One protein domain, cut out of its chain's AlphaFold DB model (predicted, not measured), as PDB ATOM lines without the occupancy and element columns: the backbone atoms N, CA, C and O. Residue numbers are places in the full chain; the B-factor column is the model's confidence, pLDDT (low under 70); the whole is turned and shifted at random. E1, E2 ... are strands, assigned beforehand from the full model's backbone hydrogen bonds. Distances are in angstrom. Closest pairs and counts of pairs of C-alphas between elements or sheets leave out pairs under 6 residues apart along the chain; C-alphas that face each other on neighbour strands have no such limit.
ATOM      1  N   PRO A 450      99.103 119.613  93.872       85.75
ATOM      2  CA  PRO A 450      98.314 119.859  92.665       85.75
ATOM      3  C   PRO A 450      96.945 119.157  92.703       85.75
ATOM      4  O   PRO A 450      96.221 119.146  91.712       85.75
ATOM      5  N   THR A 451      96.602 118.505  93.817       87.94
ATOM      6  CA  THR A 451      95.345 117.770  94.004       87.94
ATOM      7  C   THR A 451      94.533 118.388  95.131       87.94
ATOM      8  O   THR A 451      95.013 119.241  95.873       87.94
ATOM      9  N   THR A 452      93.316 117.891  95.334       89.44
ATOM     10  CA  THR A 452      92.477 118.313  96.458       89.44
ATOM     11  C   THR A 452      92.966 117.809  97.817       89.44
ATOM     12  O   THR A 452      92.340 118.125  98.814       89.44
ATOM     13  N   ARG A 453      94.049 117.024  97.907       91.88
ATOM     14  CA  ARG A 453      94.543 116.469  99.181       91.88
ATOM     15  C   ARG A 453      95.956 116.944  99.470       91.88
ATOM     16  O   ARG A 453      96.805 116.893  98.583       91.88
ATOM     17  N   LEU A 454      96.230 117.340 100.708       93.00
ATOM     18  CA  LEU A 454      97.559 117.748 101.163       93.00
ATOM     19  C   LEU A 454      97.919 117.020 102.462       93.00
ATOM     20  O   LEU A 454      97.116 116.955 103.391       93.00
ATOM     21  N   THR A 455      99.148 116.509 102.542       94.12
ATOM     22  CA  THR A 455      99.718 115.996 103.792       94.12
ATOM     23  C   THR A 455     100.732 116.998 104.332       94.12
ATOM     24  O   THR A 455     101.774 117.245 103.722       94.12
ATOM     25  N   PHE A 456     100.447 117.562 105.502       95.88
ATOM     26  CA  PHE A 456     101.334 118.482 106.199       95.88
ATOM     27  C   PHE A 456     102.106 117.752 107.298       95.88
ATOM     28  O   PHE A 456     101.522 117.382 108.313       95.88
ATOM     29  N   TRP A 457     103.413 117.561 107.131       95.69
ATOM     30  CA  TRP A 457     104.280 116.960 108.143       95.69
ATOM     31  C   TRP A 457     104.944 118.053 108.973       95.69
ATOM     32  O   TRP A 457     105.912 118.643 108.522       95.69
ATOM     33  N   SER A 458     104.480 118.307 110.193       95.50
ATOM     34  CA  SER A 458     105.225 119.184 111.114       95.50
ATOM     35  C   SER A 458     106.525 118.531 111.599       95.50
ATOM     36  O   SER A 458     107.516 119.222 111.811       95.50
ATOM     37  N   LYS A 459     106.532 117.193 111.733       93.38
ATOM     38  CA  LYS A 459     107.730 116.386 111.993       93.38
ATOM     39  C   LYS A 459     107.714 115.094 111.195       93.38
ATOM     40  O   LYS A 459     106.678 114.428 111.158       93.38
ATOM     41  N   LYS A 460     108.862 114.722 110.633       89.56
ATOM     42  CA  LYS A 460     109.096 113.450 109.942       89.56
ATOM     43  C   LYS A 460     110.413 112.860 110.436       89.56
ATOM     44  O   LYS A 460     111.425 113.553 110.431       89.56
ATOM     45  N   ASN A 461     110.419 111.605 110.877       90.75
ATOM     46  CA  ASN A 461     111.611 110.943 111.423       90.75
ATOM     47  C   ASN A 461     112.285 111.744 112.559       90.75
ATOM     48  O   ASN A 461     113.509 111.796 112.661       90.75
ATOM     49  N   ASN A 462     111.477 112.372 113.422       89.50
ATOM     50  CA  ASN A 462     111.885 113.242 114.533       89.50
ATOM     51  C   ASN A 462     112.599 114.550 114.121       89.50
ATOM     52  O   ASN A 462     113.121 115.264 114.979       89.50
ATOM     53  N   LEU A 463     112.582 114.897 112.834       90.88
ATOM     54  CA  LEU A 463     113.080 116.163 112.301       90.88
ATOM     55  C   LEU A 463     111.909 117.080 111.955       90.88
ATOM     56  O   LEU A 463     110.854 116.602 111.530       90.88
ATOM     57  N   ASP A 464     112.089 118.385 112.146       94.06
ATOM     58  CA  ASP A 464     111.145 119.384 111.642       94.06
ATOM     59  C   ASP A 464     111.127 119.324 110.104       94.06
ATOM     60  O   ASP A 464     112.123 118.947 109.480       94.06
ATOM     61  N   TYR A 465     109.967 119.581 109.492       91.81
ATOM     62  CA  TYR A 465     109.781 119.315 108.062       91.81
ATOM     63  C   TYR A 465     108.997 120.424 107.348       91.81
ATOM     64  O   TYR A 465     109.595 121.353 106.817       91.81
ATOM     65  N   HIS A 466     107.664 120.363 107.310       96.19
ATOM     66  CA  HIS A 466     106.824 121.429 106.765       96.19
ATOM     67  C   HIS A 466     106.573 122.507 107.818       96.19
ATOM     68  O   HIS A 466     106.198 122.216 108.956       96.19
ATOM     69  N   LYS A 467     106.700 123.764 107.396       96.06
ATOM     70  CA  LYS A 467     106.399 124.942 108.217       96.06
ATOM     71  C   LYS A 467     105.271 125.795 107.644       96.06
ATOM     72  O   LYS A 467     104.620 126.523 108.389       96.06
ATOM     73  N   TYR A 468     105.022 125.677 106.344       93.38
ATOM     74  CA  TYR A 468     104.068 126.507 105.617       93.38
ATOM     75  C   TYR A 468     103.221 125.651 104.680       93.38
ATOM     76  O   TYR A 468     103.700 124.649 104.155       93.38
ATOM     77  N   PHE A 469     101.989 126.068 104.429       97.75
ATOM     78  CA  PHE A 469     101.225 125.694 103.243       97.75
ATOM     79  C   PHE A 469     100.358 126.877 102.823       97.75
ATOM     80  O   PHE A 469     100.041 127.740 103.644       97.75
ATOM     81  N   VAL A 470      99.985 126.924 101.550       98.12
ATOM     82  CA  VAL A 470      99.036 127.918 101.044       98.12
ATOM     83  C   VAL A 470      97.704 127.231 100.813       98.12
ATOM     84  O   VAL A 470      97.671 126.135 100.259       98.12
ATOM     85  N   ALA A 471      96.622 127.868 101.244       98.12
ATOM     86  CA  ALA A 471      95.270 127.490 100.870       98.12
ATOM     87  C   ALA A 471      94.620 128.669 100.150       98.12
ATOM     88  O   ALA A 471      94.619 129.790 100.660       98.12
ATOM     89  N   THR A 472      94.093 128.393  98.967       98.31
ATOM     90  CA  THR A 472      93.591 129.411  98.051       98.31
ATOM     91  C   THR A 472      92.218 129.019  97.562       98.31
ATOM     92  O   THR A 472      92.054 127.897  97.096       98.31
ATOM     93  N   TYR A 473      91.264 129.938  97.647       97.88
ATOM     94  CA  TYR A 473      89.966 129.847  96.993       97.88
ATOM     95  C   TYR A 473      90.010 130.715  95.741       97.88
ATOM     96  O   TYR A 473      90.527 131.831  95.796       97.88
ATOM     97  N   ASN A 474      89.467 130.222  94.631       95.56
ATOM     98  CA  ASN A 474      89.198 131.068  93.477       95.56
ATOM     99  C   ASN A 474      88.033 130.542  92.629       95.56
ATOM    100  O   ASN A 474      87.910 129.337  92.406       95.56
ATOM    101  N   ASP A 475      87.232 131.448  92.090       93.06
ATOM    102  CA  ASP A 475      86.327 131.202  90.967       93.06
ATOM    103  C   ASP A 475      86.701 132.122  89.791       93.06
ATOM    104  O   ASP A 475      87.887 132.422  89.628       93.06
ATOM    105  N   SER A 476      85.749 132.469  88.918       87.31
ATOM    106  CA  SER A 476      86.009 133.370  87.789       87.31
ATOM    107  C   SER A 476      86.173 134.823  88.220       87.31
ATOM    108  O   SER A 476      86.884 135.551  87.541       87.31
ATOM    109  N   ASP A 477      85.580 135.229  89.345       87.88
ATOM    110  CA  ASP A 477      85.399 136.650  89.678       87.88
ATOM    111  C   ASP A 477      86.085 137.013  91.002       87.88
ATOM    112  O   ASP A 477      86.304 138.180  91.322       87.88
ATOM    113  N   THR A 478      86.390 136.013  91.829       91.31
ATOM    114  CA  THR A 478      86.943 136.208  93.165       91.31
ATOM    115  C   THR A 478      88.070 135.232  93.450       91.31
ATOM    116  O   THR A 478      88.036 134.061  93.069       91.31
ATOM    117  N   ALA A 479      89.087 135.718  94.159       95.00
ATOM    118  CA  ALA A 479      90.159 134.889  94.674       95.00
ATOM    119  C   ALA A 479      90.647 135.401  96.029       95.00
ATOM    120  O   ALA A 479      90.707 136.604  96.289       95.00
ATOM    121  N   GLU A 480      91.025 134.475  96.900       96.31
ATOM    122  CA  GLU A 480      91.687 134.785  98.158       96.31
ATOM    123  C   GLU A 480      92.648 133.669  98.559       96.31
ATOM    124  O   GLU A 480      92.374 132.477  98.409       96.31
ATOM    125  N   SER A 481      93.792 134.074  99.096       98.12
ATOM    126  CA  SER A 481      94.846 133.166  99.529       98.12
ATOM    127  C   SER A 481      95.243 133.434 100.968       98.12
ATOM    128  O   SER A 481      95.275 134.583 101.410       98.12
ATOM    129  N   TYR A 482      95.616 132.356 101.658       98.38
ATOM    130  CA  TYR A 482      96.076 132.370 103.041       98.38
ATOM    131  C   TYR A 482      97.352 131.542 103.189       98.38
ATOM    132  O   TYR A 482      97.420 130.398 102.733       98.38
ATOM    133  N   LEU A 483      98.355 132.105 103.870       98.44
ATOM    134  CA  LEU A 483      99.561 131.382 104.276       98.44
ATOM    135  C   LEU A 483      99.360 130.816 105.682       98.44
ATOM    136  O   LEU A 483      99.218 131.567 106.650       98.44
ATOM    137  N   LEU A 484      99.358 129.492 105.796       98.19
ATOM    138  CA  LEU A 484      98.926 128.777 106.991       98.19
ATOM    139  C   LEU A 484      99.998 127.804 107.512       98.19
ATOM    140  O   LEU A 484     100.911 127.392 106.796       98.19
ATOM    141  N   GLU A 485      99.870 127.421 108.781       97.94
ATOM    142  CA  GLU A 485     100.670 126.381 109.445       97.94
ATOM    143  C   GLU A 485      99.759 125.485 110.289       97.94
ATOM    144  O   GLU A 485      98.853 125.974 110.967       97.94
ATOM    145  N   LEU A 486     100.013 124.172 110.267       97.44
ATOM    146  CA  LEU A 486      99.323 123.200 111.117       97.44
ATOM    147  C   LEU A 486     100.242 122.744 112.249       97.44
ATOM    148  O   LEU A 486     101.356 122.276 112.011       97.44
ATOM    149  N   LYS A 487      99.756 122.839 113.489       96.12
ATOM    150  CA  LYS A 487     100.469 122.394 114.694       96.12
ATOM    151  C   LYS A 487      99.750 121.210 115.341       96.12
ATOM    152  O   LYS A 487      98.963 121.414 116.269       96.12
ATOM    153  N   PRO A 488     100.006 119.974 114.878       94.50
ATOM    154  CA  PRO A 488      99.429 118.781 115.477       94.50
ATOM    155  C   PRO A 488      99.983 118.541 116.892       94.50
ATOM    156  O   PRO A 488     101.193 118.601 117.146       94.50
ATOM    157  N   ARG A 489      99.083 118.245 117.830       92.06
ATOM    158  CA  ARG A 489      99.367 118.012 119.248       92.06
ATOM    159  C   ARG A 489      98.496 116.898 119.819       92.06
ATOM    160  O   ARG A 489      97.371 116.667 119.381       92.06
ATOM    161  N   GLU A 490      99.038 116.209 120.816       85.62
ATOM    162  CA  GLU A 490      98.256 115.292 121.642       85.62
ATOM    163  C   GLU A 490      97.446 116.108 122.647       85.62
ATOM    164  O   GLU A 490      98.013 116.888 123.419       85.62
ATOM    165  N   GLU A 491      96.131 115.908 122.675       72.19
ATOM    166  CA  GLU A 491      95.332 116.311 123.823       72.19
ATOM    167  C   GLU A 491      95.309 115.155 124.829       72.19
ATOM    168  O   GLU A 491      94.989 114.009 124.500       72.19
ATOM    169  N   THR A 492      95.689 115.441 126.073       57.25
ATOM    170  CA  THR A 492      95.862 114.419 127.107       57.25
ATOM    171  C   THR A 492      94.557 113.653 127.361       57.25
ATOM    172  O   THR A 492      93.652 114.143 128.030       57.25
ATOM    173  N   GLY A 493      94.492 112.408 126.875       56.72
ATOM    174  CA  GLY A 493      93.471 111.424 127.245       56.72
ATOM    175  C   GLY A 493      92.219 111.346 126.366       56.72
ATOM    176  O   GLY A 493      91.297 110.629 126.758       56.72
ATOM    177  N   VAL A 494      92.150 112.025 125.209       63.28
ATOM    178  CA  VAL A 494      90.933 112.001 124.370       63.28
ATOM    179  C   VAL A 494      91.223 111.739 122.884       63.28
ATOM    180  O   VAL A 494      90.831 110.665 122.420       63.28
ATOM    181  N   ARG A 495      91.862 112.657 122.127       81.25
ATOM    182  CA  ARG A 495      92.171 112.534 120.672       81.25
ATOM    183  C   ARG A 495      93.337 113.449 120.251       81.25
ATOM    184  O   ARG A 495      93.682 114.376 120.971       81.25
ATOM    185  N   ASN A 496      93.919 113.203 119.073       91.44
ATOM    186  CA  ASN A 496      94.879 114.122 118.450       91.44
ATOM    187  C   ASN A 496      94.148 115.322 117.829       91.44
ATOM    188  O   ASN A 496      93.130 115.144 117.153       91.44
ATOM    189  N   GLU A 497      94.704 116.516 118.008       93.88
ATOM    190  CA  GLU A 497      94.188 117.776 117.464       93.88
ATOM    191  C   GLU A 497      95.287 118.534 116.715       93.88
ATOM    192  O   GLU A 497      96.473 118.247 116.867       93.88
ATOM    193  N   THR A 498      94.909 119.521 115.914       95.75
ATOM    194  CA  THR A 498      95.828 120.470 115.292       95.75
ATOM    195  C   THR A 498      95.323 121.890 115.468       95.75
ATOM    196  O   THR A 498      94.139 122.165 115.275       95.75
ATOM    197  N   ASP A 499      96.231 122.805 115.789       96.31
ATOM    198  CA  ASP A 499      95.949 124.234 115.687       96.31
ATOM    199  C   ASP A 499      96.244 124.693 114.254       96.31
ATOM    200  O   ASP A 499      97.241 124.276 113.657       96.31
ATOM    201  N   VAL A 500      95.366 125.524 113.699       97.44
ATOM    202  CA  VAL A 500      95.532 126.171 112.396       97.44
ATOM    203  C   VAL A 500      95.964 127.606 112.651       97.44
ATOM    204  O   VAL A 500      95.188 128.398 113.189       97.44
ATOM    205  N   LEU A 501      97.202 127.937 112.299       97.62
ATOM    206  CA  LEU A 501      97.747 129.283 112.448       97.62
ATOM    207  C   LEU A 501      97.765 130.014 111.116       97.62
ATOM    208  O   LEU A 501      98.179 129.457 110.102       97.62
ATOM    209  N   ASN A 502      97.417 131.292 111.168       97.25
ATOM    210  CA  ASN A 502      97.692 132.238 110.107       97.25
ATOM    211  C   ASN A 502      99.123 132.766 110.246       97.25
ATOM    212  O   ASN A 502      99.500 133.298 111.291       97.25
ATOM    213  N   LYS A 503      99.943 132.622 109.207       96.62
ATOM    214  CA  LYS A 503     101.347 133.050 109.247       96.62
ATOM    215  C   LYS A 503     101.549 134.529 108.987       96.62
ATOM    216  O   LYS A 503     102.590 135.040 109.389       96.62
ATOM    217  N   VAL A 504     100.586 135.188 108.353       96.88
ATOM    218  CA  VAL A 504     100.641 136.628 108.096       96.88
ATOM    219  C   VAL A 504     100.240 137.393 109.351       96.88
ATOM    220  O   VAL A 504     100.987 138.253 109.807       96.88
ATOM    221  N   THR A 505      99.113 137.032 109.973       96.25
ATOM    222  CA  THR A 505      98.626 137.726 111.181       96.25
ATOM    223  C   THR A 505      99.254 137.202 112.477       96.25
ATOM    224  O   THR A 505      99.290 137.908 113.482       96.25
ATOM    225  N   GLY A 506      99.758 135.963 112.477       94.38
ATOM    226  CA  GLY A 506     100.267 135.277 113.669       94.38
ATOM    227  C   GLY A 506      99.174 134.695 114.573       94.38
ATOM    228  O   GLY A 506      99.485 134.115 115.618       94.38
ATOM    229  N   GLU A 507      97.904 134.827 114.193       95.25
ATOM    230  CA  GLU A 507      96.768 134.386 114.996       95.25
ATOM    231  C   GLU A 507      96.465 132.894 114.815       95.25
ATOM    232  O   GLU A 507      96.646 132.305 113.748       95.25
ATOM    233  N   THR A 508      95.968 132.265 115.882       96.12
ATOM    234  CA  THR A 508      95.386 130.919 115.795       96.12
ATOM    235  C   THR A 508      93.940 131.046 115.348       96.12
ATOM    236  O   THR A 508      93.108 131.575 116.078       96.12
ATOM    237  N   ILE A 509      93.644 130.530 114.161       93.38
ATOM    238  CA  ILE A 509      92.320 130.580 113.541       93.38
ATOM    239  C   ILE A 509      91.368 129.640 114.279       93.38
ATOM    240  O   ILE A 509      90.247 130.004 114.629       93.38
ATOM    241  N   SER A 510      91.801 128.396 114.490       92.69
ATOM    242  CA  SER A 510      91.018 127.392 115.205       92.69
ATOM    243  C   SER A 510      91.873 126.207 115.646       92.69
ATOM    244  O   SER A 510      92.932 125.957 115.074       92.69
ATOM    245  N   SER A 511      91.378 125.458 116.629       94.12
ATOM    246  CA  SER A 511      91.855 124.113 116.966       94.12
ATOM    247  C   SER A 511      90.846 123.092 116.443       94.12
ATOM    248  O   SER A 511      89.637 123.280 116.608       94.12
ATOM    249  N   LYS A 512      91.327 122.048 115.765       94.62
ATOM    250  CA  LYS A 512      90.496 121.077 115.045       94.62
ATOM    251  C   LYS A 512      90.984 119.658 115.256       94.62
ATOM    252  O   LYS A 512      92.182 119.409 115.364       94.62
ATOM    253  N   LYS A 513      90.055 118.710 115.238       93.06
ATOM    254  CA  LYS A 513      90.341 117.268 115.224       93.06
ATOM    255  C   LYS A 513      89.940 116.658 113.883       93.06
ATOM    256  O   LYS A 513      89.278 117.292 113.066       93.06
ATOM    257  N   ALA A 514      90.310 115.395 113.682       93.06
ATOM    258  CA  ALA A 514      89.870 114.626 112.522       93.06
ATOM    259  C   ALA A 514      88.330 114.602 112.404       93.06
ATOM    260  O   ALA A 514      87.629 114.311 113.381       93.06
ATOM    261  N   GLY A 515      87.832 114.883 111.201       92.56
ATOM    262  CA  GLY A 515      86.419 115.023 110.854       92.56
ATOM    263  C   GLY A 515      85.870 116.451 110.939       92.56
ATOM    264  O   GLY A 515      84.727 116.659 110.541       92.56
ATOM    265  N   ASP A 516      86.639 117.421 111.443       96.44
ATOM    266  CA  ASP A 516      86.208 118.820 111.483       96.44
ATOM    267  C   ASP A 516      86.608 119.580 110.205       96.44
ATOM    268  O   ASP A 516      87.682 119.356 109.644       96.44
ATOM    269  N   SER A 517      85.796 120.568 109.823       96.94
ATOM    270  CA  SER A 517      86.113 121.525 108.755       96.94
ATOM    271  C   SER A 517      86.727 122.816 109.304       96.94
ATOM    272  O   SER A 517      86.333 123.321 110.367       96.94
ATOM    273  N   VAL A 518      87.662 123.387 108.551       97.31
ATOM    274  CA  VAL A 518      88.231 124.727 108.737       97.31
ATOM    275  C   VAL A 518      87.622 125.656 107.694       97.31
ATOM    276  O   VAL A 518      87.505 125.279 106.531       97.31
ATOM    277  N   LYS A 519      87.245 126.868 108.110       96.88
ATOM    278  CA  LYS A 519      86.779 127.930 107.215       96.88
ATOM    279  C   LYS A 519      87.478 129.241 107.559       96.88
ATOM    280  O   LYS A 519      87.497 129.621 108.731       96.88
ATOM    281  N   ILE A 520      88.049 129.891 106.550       95.88
ATOM    282  CA  ILE A 520      88.779 131.161 106.637       95.88
ATOM    283  C   ILE A 520      88.407 131.933 105.376       95.88
ATOM    284  O   ILE A 520      88.745 131.482 104.291       95.88
ATOM    285  N   GLY A 521      87.633 133.011 105.510       95.38
ATOM    286  CA  GLY A 521      86.968 133.607 104.347       95.38
ATOM    287  C   GLY A 521      86.081 132.584 103.621       95.38
ATOM    288  O   GLY A 521      85.264 131.897 104.247       95.38
ATOM    289  N   ASP A 522      86.280 132.482 102.318       96.50
ATOM    290  CA  ASP A 522      85.734 131.516 101.368       96.50
ATOM    291  C   ASP A 522      86.587 130.239 101.243       96.50
ATOM    292  O   ASP A 522      86.068 129.186 100.854       96.50
ATOM    293  N   VAL A 523      87.850 130.256 101.685       97.62
ATOM    294  CA  VAL A 523      88.648 129.031 101.830       97.62
ATOM    295  C   VAL A 523      88.019 128.088 102.858       97.62
ATOM    296  O   VAL A 523      87.801 128.421 104.028       97.62
ATOM    297  N   SER A 524      87.788 126.849 102.424       97.44
ATOM    298  CA  SER A 524      87.369 125.738 103.275       97.44
ATOM    299  C   SER A 524      88.156 124.460 102.986       97.44
ATOM    300  O   SER A 524      88.482 124.154 101.841       97.44
ATOM    301  N   PHE A 525      88.478 123.705 104.034       97.75
ATOM    302  CA  PHE A 525      89.086 122.379 103.924       97.75
ATOM    303  C   PHE A 525      88.776 121.532 105.160       97.75
ATOM    304  O   PHE A 525      88.567 122.057 106.254       97.75
ATOM    305  N   ASP A 526      88.780 120.218 104.990       97.81
ATOM    306  CA  ASP A 526      88.491 119.250 106.043       97.81
ATOM    307  C   ASP A 526      89.775 118.648 106.610       97.81
ATOM    308  O   ASP A 526      90.697 118.308 105.867       97.81
ATOM    309  N   ILE A 527      89.821 118.474 107.932       96.56
ATOM    310  CA  ILE A 527      90.871 117.712 108.607       96.56
ATOM    311  C   ILE A 527      90.496 116.232 108.541       96.56
ATOM    312  O   ILE A 527      89.647 115.761 109.292       96.56
ATOM    313  N   GLU A 528      91.139 115.464 107.668       93.75
ATOM    314  CA  GLU A 528      90.845 114.035 107.525       93.75
ATOM    315  C   GLU A 528      91.471 113.211 108.648       93.75
ATOM    316  O   GLU A 528      90.867 112.271 109.168       93.75
ATOM    317  N   PHE A 529      92.709 113.547 109.008       91.19
ATOM    318  CA  PHE A 529      93.490 112.763 109.952       91.19
ATOM    319  C   PHE A 529      94.537 113.620 110.655       91.19
ATOM    320  O   PHE A 529      95.171 114.460 110.023       91.19
ATOM    321  N   VAL A 530      94.749 113.364 111.948       94.12
ATOM    322  CA  VAL A 530      95.800 113.998 112.755       94.12
ATOM    323  C   VAL A 530      96.631 112.905 113.420       94.12
ATOM    324  O   VAL A 530      96.153 112.176 114.294       94.12
ATOM    325  N   HIS A 531      97.893 112.808 113.020       91.69
ATOM    326  CA  HIS A 531      98.853 111.856 113.559       91.69
ATOM    327  C   HIS A 531      99.852 112.553 114.468       91.69
ATOM    328  O   HIS A 531     100.471 113.542 114.073       91.69
ATOM    329  N   VAL A 532     100.046 112.002 115.662       92.31
ATOM    330  CA  VAL A 532     101.075 112.435 116.606       92.31
ATOM    331  C   VAL A 532     101.646 111.195 117.276       92.31
ATOM    332  O   VAL A 532     100.904 110.399 117.848       92.31
ATOM    333  N   ASN A 533     102.959 111.013 117.174       90.00
ATOM    334  CA  ASN A 533     103.715 110.092 118.012       90.00
ATOM    335  C   ASN A 533     105.081 110.722 118.374       90.00
ATOM    336  O   ASN A 533     105.303 111.922 118.176       90.00
ATOM    337  N   SER A 534     106.003 109.927 118.927       86.50
ATOM    338  CA  SER A 534     107.335 110.398 119.339       86.50
ATOM    339  C   SER A 534     108.249 110.839 118.191       86.50
ATOM    340  O   SER A 534     109.233 111.524 118.446       86.50
ATOM    341  N   THR A 535     107.953 110.428 116.960       90.31
ATOM    342  CA  THR A 535     108.827 110.564 115.787       90.31
ATOM    343  C   THR A 535     108.180 111.437 114.712       90.31
ATOM    344  O   THR A 535     108.789 112.382 114.220       90.31
ATOM    345  N   ASP A 536     106.924 111.158 114.386       90.94
ATOM    346  CA  ASP A 536     106.180 111.738 113.284       90.94
ATOM    347  C   ASP A 536     104.961 112.498 113.778       90.94
ATOM    348  O   ASP A 536     104.218 112.060 114.665       90.94
ATOM    349  N   LYS A 537     104.727 113.640 113.138       94.81
ATOM    350  CA  LYS A 537     103.570 114.482 113.390       94.81
ATOM    351  C   LYS A 537     103.065 115.064 112.085       94.81
ATOM    352  O   LYS A 537     103.717 115.946 111.520       94.81
ATOM    353  N   TYR A 538     101.902 114.616 111.629       94.00
ATOM    354  CA  TYR A 538     101.339 115.077 110.367       94.00
ATOM    355  C   TYR A 538      99.821 115.204 110.397       94.00
ATOM    356  O   TYR A 538      99.136 114.607 111.228       94.00
ATOM    357  N   VAL A 539      99.305 115.993 109.462       94.62
ATOM    358  CA  VAL A 539      97.877 116.209 109.250       94.62
ATOM    359  C   VAL A 539      97.559 115.959 107.783       94.62
ATOM    360  O   VAL A 539      98.246 116.485 106.910       94.62
ATOM    361  N   ASN A 540      96.521 115.172 107.511       94.81
ATOM    362  CA  ASN A 540      95.951 115.051 106.170       94.81
ATOM    363  C   ASN A 540      94.746 115.977 106.069       94.81
ATOM    364  O   ASN A 540      93.859 115.918 106.927       94.81
ATOM    365  N   ILE A 541      94.720 116.803 105.028       95.81
ATOM    366  CA  ILE A 541      93.613 117.712 104.744       95.81
ATOM    367  C   ILE A 541      93.080 117.507 103.330       95.81
ATOM    368  O   ILE A 541      93.836 117.148 102.422       95.81
ATOM    369  N   THR A 542      91.792 117.793 103.151       97.06
ATOM    370  CA  THR A 542      91.127 117.784 101.845       97.06
ATOM    371  C   THR A 542      90.469 119.127 101.576       97.06
ATOM    372  O   THR A 542      89.707 119.630 102.394       97.06
ATOM    373  N   ALA A 543      90.796 119.716 100.431       95.69
ATOM    374  CA  ALA A 543      90.243 120.964  99.938       95.69
ATOM    375  C   ALA A 543      88.724 120.868  99.763       95.69
ATOM    376  O   ALA A 543      88.202 119.867  99.262       95.69
ATOM    377  N   GLY A 544      88.030 121.939 100.144       96.69
ATOM    378  CA  GLY A 544      86.639 122.166  99.784       96.69
ATOM    379  C   GLY A 544      86.480 122.539  98.307       96.69
ATOM    380  O   GLY A 544      87.411 122.468  97.502       96.69
ATOM    381  N   THR A 545      85.272 122.951  97.935       96.25
ATOM    382  CA  THR A 545      84.979 123.429  96.579       96.25
ATOM    383  C   THR A 545      85.843 124.641  96.238       96.25
ATOM    384  O   THR A 545      85.965 125.547  97.057       96.25
ATOM    385  N   ASN A 546      86.419 124.654  95.030       96.19
ATOM    386  CA  ASN A 546      87.248 125.745  94.502       96.19
ATOM    387  C   ASN A 546      88.517 126.062  95.315       96.19
ATOM    388  O   ASN A 546      89.154 127.087  95.082       96.19
ATOM    389  N   VAL A 547      88.914 125.178  96.239       97.62
ATOM    390  CA  VAL A 547      90.138 125.344  97.026       97.62
ATOM    391  C   VAL A 547      91.294 124.554  96.421       97.62
ATOM    392  O   VAL A 547      91.146 123.395  96.031       97.62
ATOM    393  N   ASN A 548      92.467 125.177  96.368       95.50
ATOM    394  CA  ASN A 548      93.704 124.577  95.885       95.50
ATOM    395  C   ASN A 548      94.886 124.861  96.836       95.50
ATOM    396  O   ASN A 548      94.838 125.779  97.658       95.50
ATOM    397  N   PHE A 549      95.939 124.044  96.723       96.62
ATOM    398  CA  PHE A 549      97.116 124.079  97.606       96.62
ATOM    399  C   PHE A 549      98.439 124.324  96.862       96.62
ATOM    400  O   PHE A 549      99.518 124.109  97.416       96.62
ATOM    401  N   ASN A 550      98.385 124.707  95.586       94.69
ATOM    402  CA  ASN A 550      99.561 124.962  94.750       94.69
ATOM    403  C   ASN A 550      99.477 126.283  93.979       94.69
ATOM    404  O   ASN A 550     100.264 126.496  93.063       94.69
TER     405      ASN A 550
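This is residues 450 to 550 of the 778 residues of an uncharacterized protein of archaeon GW2011_AR19 (UniProt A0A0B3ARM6). Two strongly twisted sheets of four strands lie face to face as a sandwich, the strands of the one at 29 degrees to those of the other; E2 - E3 - E4 - E5 make one layer and E1 - E8 - E7 - E6 the other, both antiparallel. Along the printed part, E1 comes first and lies in the second layer; the link E1 to E2 passes to the first layer for the meander E2 to E5, each strand the antiparallel neighbour of the one before, and the link E5 to E6 returns to the second layer for another meander, E6 to E8. The printed part has 101 residues with eight named strands, E1 to E8 in order, and no named helix; the class is all strand. It is compact, with a radius of gyration of the C-alphas of 13.4 A, yet elongated in outline, 45 by 26 by 25 A.

Begin with E3, residues 479 to 490, an inner strand with staggered pairing. Its residues 479 to 484 pair with E2, residues 466 to 474, where N 471 and O 482 are 3.0 A apart, within hydrogen-bond range. Its residues 484 to 490 pair with E4, residues 496 to 502; look at N 487 and O 499, 2.9 A. Beyond E4 comes the edge strand E5, residues 508 to 513, with N 498 and O 512 at 2.8 A. In the other sheet, E7, residues 523 to 532, bends by 60 degrees at residue 528. E6, residues 517 to 520, is its neighbour, with N 518 and O 525 at 2.8 A; so is E8, residues 537 to 543, with N 531 and O 538 at 2.8 A. The edge strand E1, residues 453 to 460, bends by 59 degrees at residue 457 and is the antiparallel neighbour of E8, with N 456 and O 539 within hydrogen-bond range at 2.8 A. Between the sheets, the closest C-alphas of E4 and E7 are those of Asn 496 and Val 530, 5.8 A apart. E2 and E5 are apart.

Find C-alpha 453 at (94.543, 116.469, 99.181), where E1 begins. E3 begins at C-alpha 479, (90.159, 134.889, 94.674), and is 34.3 A long from first to last C-alpha; measured the same way, each between its own ends, E7 is 25.5 A long and E2 24.1 A. E8 ends at C-alpha 543, (90.243, 120.964, 99.938).

The C-alphas of Asp 477 and Gly 493, the two farthest apart, are 46.0 A apart, while those of Pro 450 and Asn 550 are 5.7 A apart. Residues 547 to 548 pair antiparallel with residues 472 to 473 of E2. The links between the strands are tight, and the printed part has no cut. The mean pLDDT of the printed part is 93.1; look for residues under 70 at 492 to 494.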